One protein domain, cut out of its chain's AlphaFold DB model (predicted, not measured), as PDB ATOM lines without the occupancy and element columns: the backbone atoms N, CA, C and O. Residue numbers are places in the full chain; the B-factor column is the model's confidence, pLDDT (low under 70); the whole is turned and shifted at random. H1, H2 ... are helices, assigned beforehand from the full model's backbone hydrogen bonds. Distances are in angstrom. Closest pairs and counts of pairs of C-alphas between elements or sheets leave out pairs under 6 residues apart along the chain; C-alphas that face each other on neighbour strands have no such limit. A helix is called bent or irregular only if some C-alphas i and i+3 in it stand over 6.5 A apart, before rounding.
ATOM      1  N   LEU A 150      14.446 -22.399  51.363       78.12
ATOM      2  CA  LEU A 150      15.642 -21.841  52.002       78.12
ATOM      3  C   LEU A 150      16.729 -22.898  52.240       78.12
ATOM      4  O   LEU A 150      17.909 -22.579  52.111       78.12
ATOM      5  N   ASP A 151      16.347 -24.160  52.444       73.88
ATOM      6  CA  ASP A 151      17.278 -25.283  52.631       73.88
ATOM      7  C   ASP A 151      18.120 -25.562  51.372       73.88
ATOM      8  O   ASP A 151      19.125 -26.271  51.416       73.88
ATOM      9  N   HIS A 152      17.722 -25.011  50.222       66.50
ATOM     10  CA  HIS A 152      18.424 -25.148  48.946       66.50
ATOM     11  C   HIS A 152      19.243 -23.907  48.562       66.50
ATOM     12  O   HIS A 152      20.009 -23.966  47.603       66.50
ATOM     13  N   PHE A 153      19.124 -22.795  49.296       60.50
ATOM     14  CA  PHE A 153      19.726 -21.499  48.946       60.50
ATOM     15  C   PHE A 153      21.151 -21.280  49.483       60.50
ATOM     16  O   PHE A 153      21.632 -20.149  49.543       60.50
ATOM     17  N   GLY A 154      21.873 -22.354  49.815       52.12
ATOM     18  CA  GLY A 154      23.260 -22.290  50.294       52.12
ATOM     19  C   GLY A 154      24.272 -21.658  49.321       52.12
ATOM     20  O   GLY A 154      25.402 -21.393  49.723       52.12
ATOM     21  N   THR A 155      23.899 -21.371  48.068       54.81
ATOM     22  CA  THR A 155      24.747 -20.664  47.098       54.81
ATOM     23  C   THR A 155      24.066 -19.382  46.613       54.81
ATOM     24  O   THR A 155      23.048 -19.381  45.919       54.81
ATOM     25  N   ARG A 156      24.652 -18.246  47.006       50.00
ATOM     26  CA  ARG A 156      24.157 -16.877  46.768       50.00
ATOM     27  C   ARG A 156      23.965 -16.533  45.282       50.00
ATOM     28  O   ARG A 156      23.183 -15.640  44.966       50.00
ATOM     29  N   ASP A 157      24.612 -17.274  44.386       52.97
ATOM     30  CA  ASP A 157      24.595 -17.037  42.938       52.97
ATOM     31  C   ASP A 157      23.277 -17.458  42.260       52.97
ATOM     32  O   ASP A 157      22.944 -16.963  41.185       52.97
ATOM     33  N   ALA A 158      22.461 -18.303  42.902       52.94
ATOM     34  CA  ALA A 158      21.150 -18.700  42.377       52.94
ATOM     35  C   ALA A 158      20.041 -17.654  42.623       52.94
ATOM     36  O   ALA A 158      18.992 -17.705  41.980       52.94
ATOM     37  N   ALA A 159      20.258 -16.686  43.522       53.84
ATOM     38  CA  ALA A 159      19.260 -15.672  43.883       53.84
ATOM     39  C   ALA A 159      19.003 -14.632  42.772       53.84
ATOM     40  O   ALA A 159      17.987 -13.938  42.802       53.84
ATOM     41  N   ALA A 160      19.897 -14.536  41.781       55.88
ATOM     42  CA  ALA A 160      19.768 -13.629  40.639       55.88
ATOM     43  C   ALA A 160      19.082 -14.265  39.415       55.88
ATOM     44  O   ALA A 160      18.787 -13.565  38.444       55.88
ATOM     45  N   ALA A 161      18.826 -15.577  39.426       63.62
ATOM     46  CA  ALA A 161      18.235 -16.246  38.278       63.62
ATOM     47  C   ALA A 161      16.746 -15.889  38.153       63.62
ATOM     48  O   ALA A 161      15.922 -16.258  38.992       63.62
ATOM     49  N   ILE A 162      16.392 -15.189  37.073       68.56
ATOM     50  CA  ILE A 162      15.003 -15.015  36.642       68.56
ATOM     51  C   ILE A 162      14.482 -16.404  36.256       68.56
ATOM     52  O   ILE A 162      14.740 -16.892  35.158       68.56
ATOM     53  N   PHE A 163      13.785 -17.074  37.172       78.19
ATOM     54  CA  PHE A 163      13.131 -18.344  36.878       78.19
ATOM     55  C   PHE A 163      11.676 -18.119  36.463       78.19
ATOM     56  O   PHE A 163      10.965 -17.271  37.008       78.19
ATOM     57  N   THR A 164      11.210 -18.930  35.514       84.88
ATOM     58  CA  THR A 164       9.788 -19.007  35.176       84.88
ATOM     59  C   THR A 164       9.068 -19.777  36.274       84.88
ATOM     60  O   THR A 164       9.137 -21.005  36.348       84.88
ATOM     61  N   GLU A 165       8.396 -19.041  37.149       89.94
ATOM     62  CA  GLU A 165       7.562 -19.604  38.206       89.94
ATOM     63  C   GLU A 165       6.398 -20.429  37.640       89.94
ATOM     64  O   GLU A 165       5.860 -20.165  36.561       89.94
ATOM     65  N   ARG A 166       5.994 -21.445  38.395       92.56
ATOM     66  CA  ARG A 166       4.874 -22.324  38.072       92.56
ATOM     67  C   ARG A 166       3.815 -22.162  39.137       92.56
ATOM     68  O   ARG A 166       4.058 -22.472  40.297       92.56
ATOM     69  N   VAL A 167       2.643 -21.700  38.735       94.88
ATOM     70  CA  VAL A 167       1.496 -21.590  39.634       94.88
ATOM     71  C   VAL A 167       0.799 -22.949  39.714       94.88
ATOM     72  O   VAL A 167       0.678 -23.644  38.701       94.88
ATOM     73  N   CYS A 168       0.331 -23.344  40.900       96.38
ATOM     74  CA  CYS A 168      -0.509 -24.532  41.041       96.38
ATOM     75  C   CYS A 168      -1.742 -24.415  40.131       96.38
ATOM     76  O   CYS A 168      -2.507 -23.452  40.222       96.38
ATOM     77  N   SER A 169      -1.947 -25.394  39.248       95.12
ATOM     78  CA  SER A 169      -3.020 -25.364  38.248       95.12
ATOM     79  C   SER A 169      -4.421 -25.439  38.860       95.12
ATOM     80  O   SER A 169      -5.364 -24.928  38.256       95.12
ATOM     81  N   ALA A 170      -4.544 -26.042  40.048       95.31
ATOM     82  CA  ALA A 170      -5.806 -26.203  40.757       95.31
ATOM     83  C   ALA A 170      -6.224 -24.919  41.486       95.31
ATOM     84  O   ALA A 170      -7.252 -24.334  41.153       95.31
ATOM     85  N   CYS A 171      -5.431 -24.447  42.454       95.25
ATOM     86  CA  CYS A 171      -5.820 -23.285  43.258       95.25
ATOM     87  C   CYS A 171      -5.433 -21.934  42.651       95.25
ATOM     88  O   CYS A 171      -6.056 -20.931  42.977       95.25
ATOM     89  N   ARG A 172      -4.406 -21.879  41.791       93.06
ATOM     90  CA  ARG A 172      -3.864 -20.645  41.192       93.06
ATOM     91  C   ARG A 172      -3.399 -19.569  42.191       93.06
ATOM     92  O   ARG A 172      -3.221 -18.412  41.809       93.06
ATOM     93  N   THR A 173      -3.194 -19.931  43.458       92.12
ATOM     94  CA  THR A 173      -2.803 -19.003  44.536       92.12
ATOM     95  C   THR A 173      -1.339 -19.116  44.946       92.12
ATOM     96  O   THR A 173      -0.746 -18.106  45.331       92.12
ATOM     97  N   VAL A 174      -0.761 -20.316  44.847       95.06
ATOM     98  CA  VAL A 174       0.636 -20.597  45.202       95.06
ATOM     99  C   VAL A 174       1.492 -20.806  43.958       95.06
ATOM    100  O   VAL A 174       1.011 -21.335  42.948       95.06
ATOM    101  N   ALA A 175       2.757 -20.406  44.030       95.19
ATOM    102  CA  ALA A 175       3.740 -20.558  42.971       95.19
ATOM    103  C   ALA A 175       5.020 -21.231  43.450       95.19
ATOM    104  O   ALA A 175       5.387 -21.184  44.619       95.19
ATOM    105  N   TYR A 176       5.713 -21.850  42.502       94.56
ATOM    106  CA  TYR A 176       6.918 -22.623  42.742       94.56
ATOM    107  C   TYR A 176       7.975 -22.303  41.696       94.56
ATOM    108  O   TYR A 176       7.675 -22.173  40.509       94.56
ATOM    109  N   CYS A 177       9.239 -22.269  42.113       92.25
ATOM    110  CA  CYS A 177      10.365 -22.122  41.192       92.25
ATOM    111  C   CYS A 177      10.633 -23.393  40.373       92.25
ATOM    112  O   CYS A 177      11.272 -23.342  39.324       92.25
ATOM    113  N   SER A 178      10.144 -24.550  40.832       91.62
ATOM    114  CA  SER A 178      10.371 -25.841  40.189       91.62
ATOM    115  C   SER A 178       9.280 -26.861  40.527       91.62
ATOM    116  O   SER A 178       8.584 -26.754  41.537       91.62
ATOM    117  N   VAL A 179       9.177 -27.913  39.707       94.44
ATOM    118  CA  VAL A 179       8.312 -29.076  39.988       94.44
ATOM    119  C   VAL A 179       8.747 -29.793  41.268       94.44
ATOM    120  O   VAL A 179       7.913 -30.347  41.980       94.44
ATOM    121  N   ARG A 180      10.047 -29.774  41.584       93.94
ATOM    122  CA  ARG A 180      10.576 -30.331  42.830       93.94
ATOM    123  C   ARG A 180       9.979 -29.609  44.037       93.94
ATOM    124  O   ARG A 180       9.376 -30.274  44.872       93.94
ATOM    125  N   CYS A 181      10.053 -28.276  44.068       94.94
ATOM    126  CA  CYS A 181       9.490 -27.496  45.169       94.94
ATOM    127  C   CYS A 181       7.973 -27.669  45.285       94.94
ATOM    128  O   CYS A 181       7.467 -27.792  46.394       94.94
ATOM    129  N   GLN A 182       7.259 -27.764  44.160       96.75
ATOM    130  CA  GLN A 182       5.830 -28.077  44.177       96.75
ATOM    131  C   GLN A 182       5.546 -29.448  44.809       96.75
ATOM    132  O   GLN A 182       4.639 -29.570  45.622       96.75
ATOM    133  N   ARG A 183       6.301 -30.494  44.447       97.00
ATOM    134  CA  ARG A 183       6.111 -31.852  44.991       97.00
ATOM    135  C   ARG A 183       6.437 -31.935  46.480       97.00
ATOM    136  O   ARG A 183       5.756 -32.652  47.206       97.00
ATOM    137  N   GLU A 184       7.491 -31.254  46.915       96.50
ATOM    138  CA  GLU A 184       7.887 -31.183  48.323       96.50
ATOM    139  C   GLU A 184       6.811 -30.490  49.163       96.50
ATOM    140  O   GLU A 184       6.359 -31.054  50.159       96.50
ATOM    141  N   ASP A 185       6.344 -29.323  48.717       97.50
ATOM    142  CA  ASP A 185       5.291 -28.566  49.393       97.50
ATOM    143  C   ASP A 185       3.941 -29.300  49.367       97.50
ATOM    144  O   ASP A 185       3.239 -29.361  50.377       97.50
ATOM    145  N   TRP A 186       3.620 -29.969  48.251       98.12
ATOM    146  CA  TRP A 186       2.444 -30.835  48.137       98.12
ATOM    147  C   TRP A 186       2.442 -31.924  49.203       98.12
ATOM    148  O   TRP A 186       1.448 -32.077  49.903       98.12
ATOM    149  N   LYS A 187       3.555 -32.652  49.364       97.94
ATOM    150  CA  LYS A 187       3.688 -33.694  50.395       97.94
ATOM    151  C   LYS A 187       3.649 -33.125  51.812       97.94
ATOM    152  O   LYS A 187       3.200 -33.819  52.715       97.94
ATOM    153  N   SER A 188       4.144 -31.903  52.000       96.94
ATOM    154  CA  SER A 188       4.227 -31.263  53.309       96.94
ATOM    155  C   SER A 188       2.868 -30.760  53.789       96.94
ATOM    156  O   SER A 188       2.432 -31.144  54.868       96.94
ATOM    157  N   ILE A 189       2.210 -29.888  53.015       97.75
ATOM    158  CA  ILE A 189       1.003 -29.191  53.482       97.75
ATOM    159  C   ILE A 189       0.036 -28.774  52.372       97.75
ATOM    160  O   ILE A 189      -1.174 -28.823  52.581       97.75
ATOM    161  N   HIS A 190       0.519 -28.428  51.171       98.12
ATOM    162  CA  HIS A 190      -0.343 -27.788  50.172       98.12
ATOM    163  C   HIS A 190      -1.535 -28.658  49.743       98.12
ATOM    164  O   HIS A 190      -2.611 -28.122  49.483       98.12
ATOM    165  N   HIS A 191      -1.404 -29.988  49.729       98.25
ATOM    166  CA  HIS A 191      -2.517 -30.882  49.386       98.25
ATOM    167  C   HIS A 191      -3.735 -30.734  50.316       98.25
ATOM    168  O   HIS A 191      -4.863 -30.922  49.864       98.25
ATOM    169  N   LEU A 192      -3.516 -30.363  51.584       98.31
ATOM    170  CA  LEU A 192      -4.572 -30.155  52.579       98.31
ATOM    171  C   LEU A 192      -5.316 -28.833  52.350       98.31
ATOM    172  O   LEU A 192      -6.513 -28.735  52.606       98.31
ATOM    173  N   GLU A 193      -4.619 -27.818  51.837       98.06
ATOM    174  CA  GLU A 193      -5.143 -26.454  51.702       98.06
ATOM    175  C   GLU A 193      -5.623 -26.125  50.281       98.06
ATOM    176  O   GLU A 193      -6.419 -25.204  50.081       98.06
ATOM    177  N   CYS A 194      -5.157 -26.873  49.276       98.06
ATOM    178  CA  CYS A 194      -5.350 -26.560  47.861       98.06
ATOM    179  C   CYS A 194      -6.831 -26.399  47.489       98.06
ATOM    180  O   CYS A 194      -7.199 -25.428  46.827       98.06
ATOM    181  N   ALA A 195      -7.694 -27.308  47.957       97.88
ATOM    182  CA  ALA A 195      -9.127 -27.267  47.667       97.88
ATOM    183  C   ALA A 195      -9.805 -26.016  48.253       97.88
ATOM    184  O   ALA A 195     -10.613 -25.370  47.581       97.88
ATOM    185  N   PHE A 196      -9.443 -25.635  49.482       97.12
ATOM    186  CA  PHE A 196      -9.956 -24.425  50.122       97.12
ATOM    187  C   PHE A 196      -9.487 -23.167  49.382       97.12
ATOM    188  O   PHE A 196     -10.302 -22.312  49.031       97.12
ATOM    189  N   MET A 197      -8.194 -23.085  49.054       95.25
ATOM    190  CA  MET A 197      -7.643 -21.966  48.285       95.25
ATOM    191  C   MET A 197      -8.265 -21.851  46.887       95.25
ATOM    192  O   MET A 197      -8.515 -20.741  46.421       95.25
ATOM    193  N   ALA A 198      -8.550 -22.977  46.225       94.19
ATOM    194  CA  ALA A 198      -9.229 -22.995  44.931       94.19
ATOM    195  C   ALA A 198     -10.659 -22.443  45.031       94.19
ATOM    196  O   ALA A 198     -11.071 -21.633  44.198       94.19
ATOM    197  N   LYS A 199     -11.403 -22.821  46.079       94.06
ATOM    198  CA  LYS A 199     -12.743 -22.281  46.347       94.06
ATOM    199  C   LYS A 199     -12.704 -20.767  46.568       94.06
ATOM    200  O   LYS A 199     -13.489 -20.045  45.955       94.06
ATOM    201  N   GLU A 200     -11.768 -20.287  47.386       91.31
ATOM    202  CA  GLU A 200     -11.549 -18.852  47.619       91.31
ATOM    203  C   GLU A 200     -11.185 -18.105  46.329       91.31
ATOM    204  O   GLU A 200     -11.693 -17.012  46.075       91.31
ATOM    205  N   TYR A 201     -10.333 -18.697  45.490       88.81
ATOM    206  CA  TYR A 201      -9.963 -18.125  44.198       88.81
ATOM    207  C   TYR A 201     -11.187 -17.958  43.283       88.81
ATOM    208  O   TYR A 201     -11.398 -16.872  42.740       88.81
ATOM    209  N   CYS A 202     -12.038 -18.984  43.171       89.00
ATOM    210  CA  CYS A 202     -13.270 -18.917  42.382       89.00
ATOM    211  C   CYS A 202     -14.258 -17.867  42.919       89.00
ATOM    212  O   CYS A 202     -14.859 -17.133  42.135       89.00
ATOM    213  N   ALA A 203     -14.399 -17.755  44.245       88.88
ATOM    214  CA  ALA A 203     -15.306 -16.793  44.873       88.88
ATOM    215  C   ALA A 203     -14.888 -15.327  44.644       88.88
ATOM    216  O   ALA A 203     -15.737 -14.441  44.561       88.88
ATOM    217  N   ARG A 204     -13.583 -15.049  44.513       81.62
ATOM    218  CA  ARG A 204     -13.027 -13.682  44.416       81.62
ATOM    219  C   ARG A 204     -13.058 -13.063  43.016       81.62
ATOM    220  O   ARG A 204     -12.541 -11.958  42.842       81.62
ATOM    221  N   ASN A 205     -13.745 -13.710  42.075       75.88
ATOM    222  CA  ASN A 205     -13.863 -13.330  40.671       75.88
ATOM    223  C   ASN A 205     -12.518 -13.509  39.915       75.88
ATOM    224  O   ASN A 205     -11.565 -12.762  40.155       75.88
ATOM    225  N   PRO A 206     -12.406 -14.497  39.004       61.03
ATOM    226  CA  PRO A 206     -11.131 -14.947  38.426       61.03
ATOM    227  C   PRO A 206     -10.422 -13.913  37.541       61.03
ATOM    228  O   PRO A 206      -9.232 -14.066  37.265       61.03
ATOM    229  N   ASP A 207     -11.116 -12.841  37.150       62.00
ATOM    230  CA  ASP A 207     -10.562 -11.715  36.381       62.00
ATOM    231  C   ASP A 207      -9.483 -10.928  37.159       62.00
ATOM    232  O   ASP A 207      -8.754 -10.090  36.630       62.00
ATOM    233  N   ARG A 208      -9.328 -11.218  38.457       64.38
ATOM    234  CA  ARG A 208      -8.286 -10.643  39.305       64.38
ATOM    235  C   ARG A 208      -7.276 -11.717  39.665       64.38
ATOM    236  O   ARG A 208      -7.459 -12.471  40.616       64.38
ATOM    237  N   SER A 209      -6.166 -11.755  38.934       65.44
ATOM    238  CA  SER A 209      -5.015 -12.580  39.302       65.44
ATOM    239  C   SER A 209      -4.417 -12.106  40.635       65.44
ATOM    240  O   SER A 209      -3.543 -11.238  40.691       65.44
ATOM    241  N   LEU A 210      -4.904 -12.692  41.734       75.38
ATOM    242  CA  LEU A 210      -4.369 -12.513  43.086       75.38
ATOM    243  C   LEU A 210      -2.865 -12.795  43.122       75.38
ATOM    244  O   LEU A 210      -2.116 -12.100  43.808       75.38
ATOM    245  N   TYR A 211      -2.431 -13.770  42.320       78.75
ATOM    246  CA  TYR A 211      -1.034 -14.122  42.168       78.75
ATOM    247  C   TYR A 211      -0.185 -12.959  41.639       78.75
ATOM    248  O   TYR A 211       0.814 -12.600  42.259       78.75
ATOM    249  N   HIS A 212      -0.591 -12.312  40.540       80.00
ATOM    250  CA  HIS A 212       0.183 -11.199  39.975       80.00
ATOM    251  C   HIS A 212       0.279 -10.017  40.943       80.00
ATOM    252  O   HIS A 212       1.316  -9.358  41.004       80.00
ATOM    253  N   HIS A 213      -0.769  -9.766  41.733       84.44
ATOM    254  CA  HIS A 213      -0.720  -8.740  42.775       84.44
ATOM    255  C   HIS A 213       0.282  -9.113  43.865       84.44
ATOM    256  O   HIS A 213       1.134  -8.304  44.220       84.44
ATOM    257  N   ARG A 214       0.226 -10.352  44.361       88.81
ATOM    258  CA  ARG A 214       1.157 -10.845  45.374       88.81
ATOM    259  C   ARG A 214       2.606 -10.790  44.895       88.81
ATOM    260  O   ARG A 214       3.455 -10.289  45.625       88.81
ATOM    261  N   LYS A 215       2.876 -11.235  43.664       89.56
ATOM    262  CA  LYS A 215       4.199 -11.144  43.035       89.56
ATOM    263  C   LYS A 215       4.706  -9.712  42.989       89.56
ATOM    264  O   LYS A 215       5.838  -9.456  43.393       89.56
ATOM    265  N   PHE A 216       3.865  -8.784  42.543       89.38
ATOM    266  CA  PHE A 216       4.210  -7.370  42.512       89.38
ATOM    267  C   PHE A 216       4.543  -6.829  43.907       89.38
ATOM    268  O   PHE A 216       5.586  -6.204  44.072       89.38
ATOM    269  N   HIS A 217       3.706  -7.102  44.913       88.38
ATOM    270  CA  HIS A 217       3.939  -6.631  46.280       88.38
ATOM    271  C   HIS A 217       5.204  -7.231  46.895       88.38
ATOM    272  O   HIS A 217       5.984  -6.496  47.486       88.38
ATOM    273  N   ALA A 218       5.451  -8.529  46.714       89.38
ATOM    274  CA  ALA A 218       6.664  -9.171  47.208       89.38
ATOM    275  C   ALA A 218       7.923  -8.546  46.585       89.38
ATOM    276  O   ALA A 218       8.839  -8.166  47.304       89.38
ATOM    277  N   ASN A 219       7.933  -8.350  45.261       89.50
ATOM    278  CA  ASN A 219       9.045  -7.693  44.568       89.50
ATOM    279  C   ASN A 219       9.229  -6.232  45.000       89.50
ATOM    280  O   ASN A 219      10.354  -5.778  45.176       89.50
ATOM    281  N   THR A 220       8.124  -5.515  45.200       88.00
ATOM    282  CA  THR A 220       8.100  -4.141  45.718       88.00
ATOM    283  C   THR A 220       8.755  -4.086  47.098       88.00
ATOM    284  O   THR A 220       9.679  -3.308  47.306       88.00
ATOM    285  N   SER A 221       8.334  -4.950  48.026       87.19
ATOM    286  CA  SER A 221       8.896  -5.015  49.375       87.19
ATOM    287  C   SER A 221      10.374  -5.404  49.375       87.19
ATOM    288  O   SER A 221      11.157  -4.770  50.079       87.19
ATOM    289  N   SER A 222      10.773  -6.395  48.569       86.06
ATOM    290  CA  SER A 222      12.184  -6.771  48.416       86.06
ATOM    291  C   SER A 222      13.024  -5.603  47.912       86.06
ATOM    292  O   SER A 222      14.061  -5.310  48.498       86.06
ATOM    293  N   TYR A 223      12.552  -4.887  46.888       86.00
ATOM    294  CA  TYR A 223      13.241  -3.711  46.366       86.00
ATOM    295  C   TYR A 223      13.431  -2.635  47.445       86.00
ATOM    296  O   TYR A 223      14.543  -2.143  47.646       86.00
ATOM    297  N   THR A 224      12.365  -2.273  48.166       83.75
ATOM    298  CA  THR A 224      12.429  -1.244  49.217       83.75
ATOM    299  C   THR A 224      13.400  -1.640  50.329       83.75
ATOM    300  O   THR A 224      14.163  -0.804  50.812       83.75
ATOM    301  N   PHE A 225      13.413  -2.915  50.720       83.69
ATOM    302  CA  PHE A 225      14.319  -3.403  51.755       83.69
ATOM    303  C   PHE A 225      15.786  -3.374  51.298       83.69
ATOM    304  O   PHE A 225      16.636  -2.821  51.993       83.69
ATOM    305  N   GLU A 226      16.082  -3.898  50.106       80.75
ATOM    306  CA  GLU A 226      17.446  -3.963  49.561       80.75
ATOM    307  C   GLU A 226      18.041  -2.577  49.291       80.75
ATOM    308  O   GLU A 226      19.225  -2.334  49.544       80.75
ATOM    309  N   THR A 227      17.223  -1.639  48.810       79.62
ATOM    310  CA  THR A 227      17.659  -0.250  48.610       79.62
ATOM    311  C   THR A 227      17.951   0.448  49.930       79.62
ATOM    312  O   THR A 227      19.001   1.078  50.059       79.62
ATOM    313  N   THR A 228      17.089   0.281  50.935       75.19
ATOM    314  CA  THR A 228      17.307   0.845  52.276       75.19
ATOM    315  C   THR A 228      18.573   0.278  52.916       75.19
ATOM    316  O   THR A 228      19.384   1.032  53.453       75.19
ATOM    317  N   GLU A 229      18.796  -1.033  52.798       75.06
ATOM    318  CA  GLU A 229      20.007  -1.679  53.305       75.06
ATOM    319  C   GLU A 229      21.267  -1.157  52.596       75.06
ATOM    320  O   GLU A 229      22.287  -0.893  53.238       75.06
ATOM    321  N   THR A 230      21.200  -0.966  51.276       72.88
ATOM    322  CA  THR A 230      22.309  -0.411  50.487       72.88
ATOM    323  C   THR A 230      22.650   1.008  50.937       72.88
ATOM    324  O   THR A 230      23.821   1.307  51.185       72.88
ATOM    325  N   VAL A 231      21.637   1.864  51.116       71.75
ATOM    326  CA  VAL A 231      21.817   3.227  51.638       71.75
ATOM    327  C   VAL A 231      22.448   3.178  53.029       71.75
ATOM    328  O   VAL A 231      23.487   3.799  53.242       71.75
ATOM    329  N   GLN A 232      21.916   2.365  53.944       73.00
ATOM    330  CA  GLN A 232      22.435   2.255  55.309       73.00
ATOM    331  C   GLN A 232      23.900   1.794  55.350       73.00
ATOM    332  O   GLN A 232      24.700   2.349  56.104       73.00
ATOM    333  N   ARG A 233      24.284   0.823  54.509       74.38
ATOM    334  CA  ARG A 233      25.678   0.360  54.388       74.38
ATOM    335  C   ARG A 233      26.612   1.427  53.816       74.38
ATOM    336  O   ARG A 233      27.781   1.450  54.184       74.38
TER     337      ARG A 233
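What this domain is: This is residues 150 to 233 of the 245 residues of the protein "MYND-type domain-containing protein" of Coprinellus micaceus (UniProt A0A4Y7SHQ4). Picture an open, loose frame: the bent helix H2 makes a corner at one end, and from near its far tip the long straight helix H3 runs out along one side, with residues 216 to 233 sticking out free. Inside the corner of H2 the unnamed stretch 161 to 178 folds back on itself, and beyond it the small helix H1 sits out on its own, across an empty gap from H3. The printed part has 84 residues with three named helices, in the order H1, H2, H3, and no named strand; the class is all helix, with 54 residues in named elements. The whole is loose, with a radius of gyration of the C-alphas of 15.5 A, and elongated, spanning 45 by 27 by 19 A.

How they stand to each other: Start with H2, residues 179 to 203, which was assigned as one helix by its hydrogen bonds but is bent: the C-alphas of Ser 188 and His 191 are 7.8 A apart. Its arms are H2a, residues 179 to 188, and H2b, residues 191 to 203; their lines stand about perpendicular, at 76 degrees, and the arms are near each other. H2b is itself irregular, with C-alphas 192 and 195 7.3 A apart. Next look at H3, residues 210 to 233, which is apart from H2a and only just apart from H2b, their closest C-alphas being 8.0 A from each other. H1, residues 156 to 160, is apart from H2a, H2b and H3. Between H1 and H2a, residues 166 to 167 pair with residues 175 to 176, antiparallel. In H2a and H3 every O i to N i+4 pair is within hydrogen-bond range, against 7 of 9 in H2b and 0 of 1 in H1, where 1 of 2 O i to N i+3 pairs is within range.

Where its parts are: Find C-alpha 179 at (8.312, -29.076, 39.988), where H2a begins; it covers 14.1 A, and H2b then covers 19.6 A to C-alpha 203 at (-15.306, -16.793, 44.873). H3 runs 34.6 A, from C-alpha 210 to C-alpha 233 at (25.678, 0.360, 54.388). H1 is neither bent nor irregular, but only just: C-alphas 157 and 160 are 6.3 A apart.

The domain as a whole: Look to Ala 203 and Arg 233 for the two C-alphas farthest apart, 45.4 A. The printed part has no cut. The link from H1 to H2, 18 residues, is long; the link from H2 to H3, 6 residues, is short. Residues 153 to 161 also stand free. Mean pLDDT of the printed part is 83.7, and the model's confidence is under 70 at residues 152 to 162 and 206 to 209.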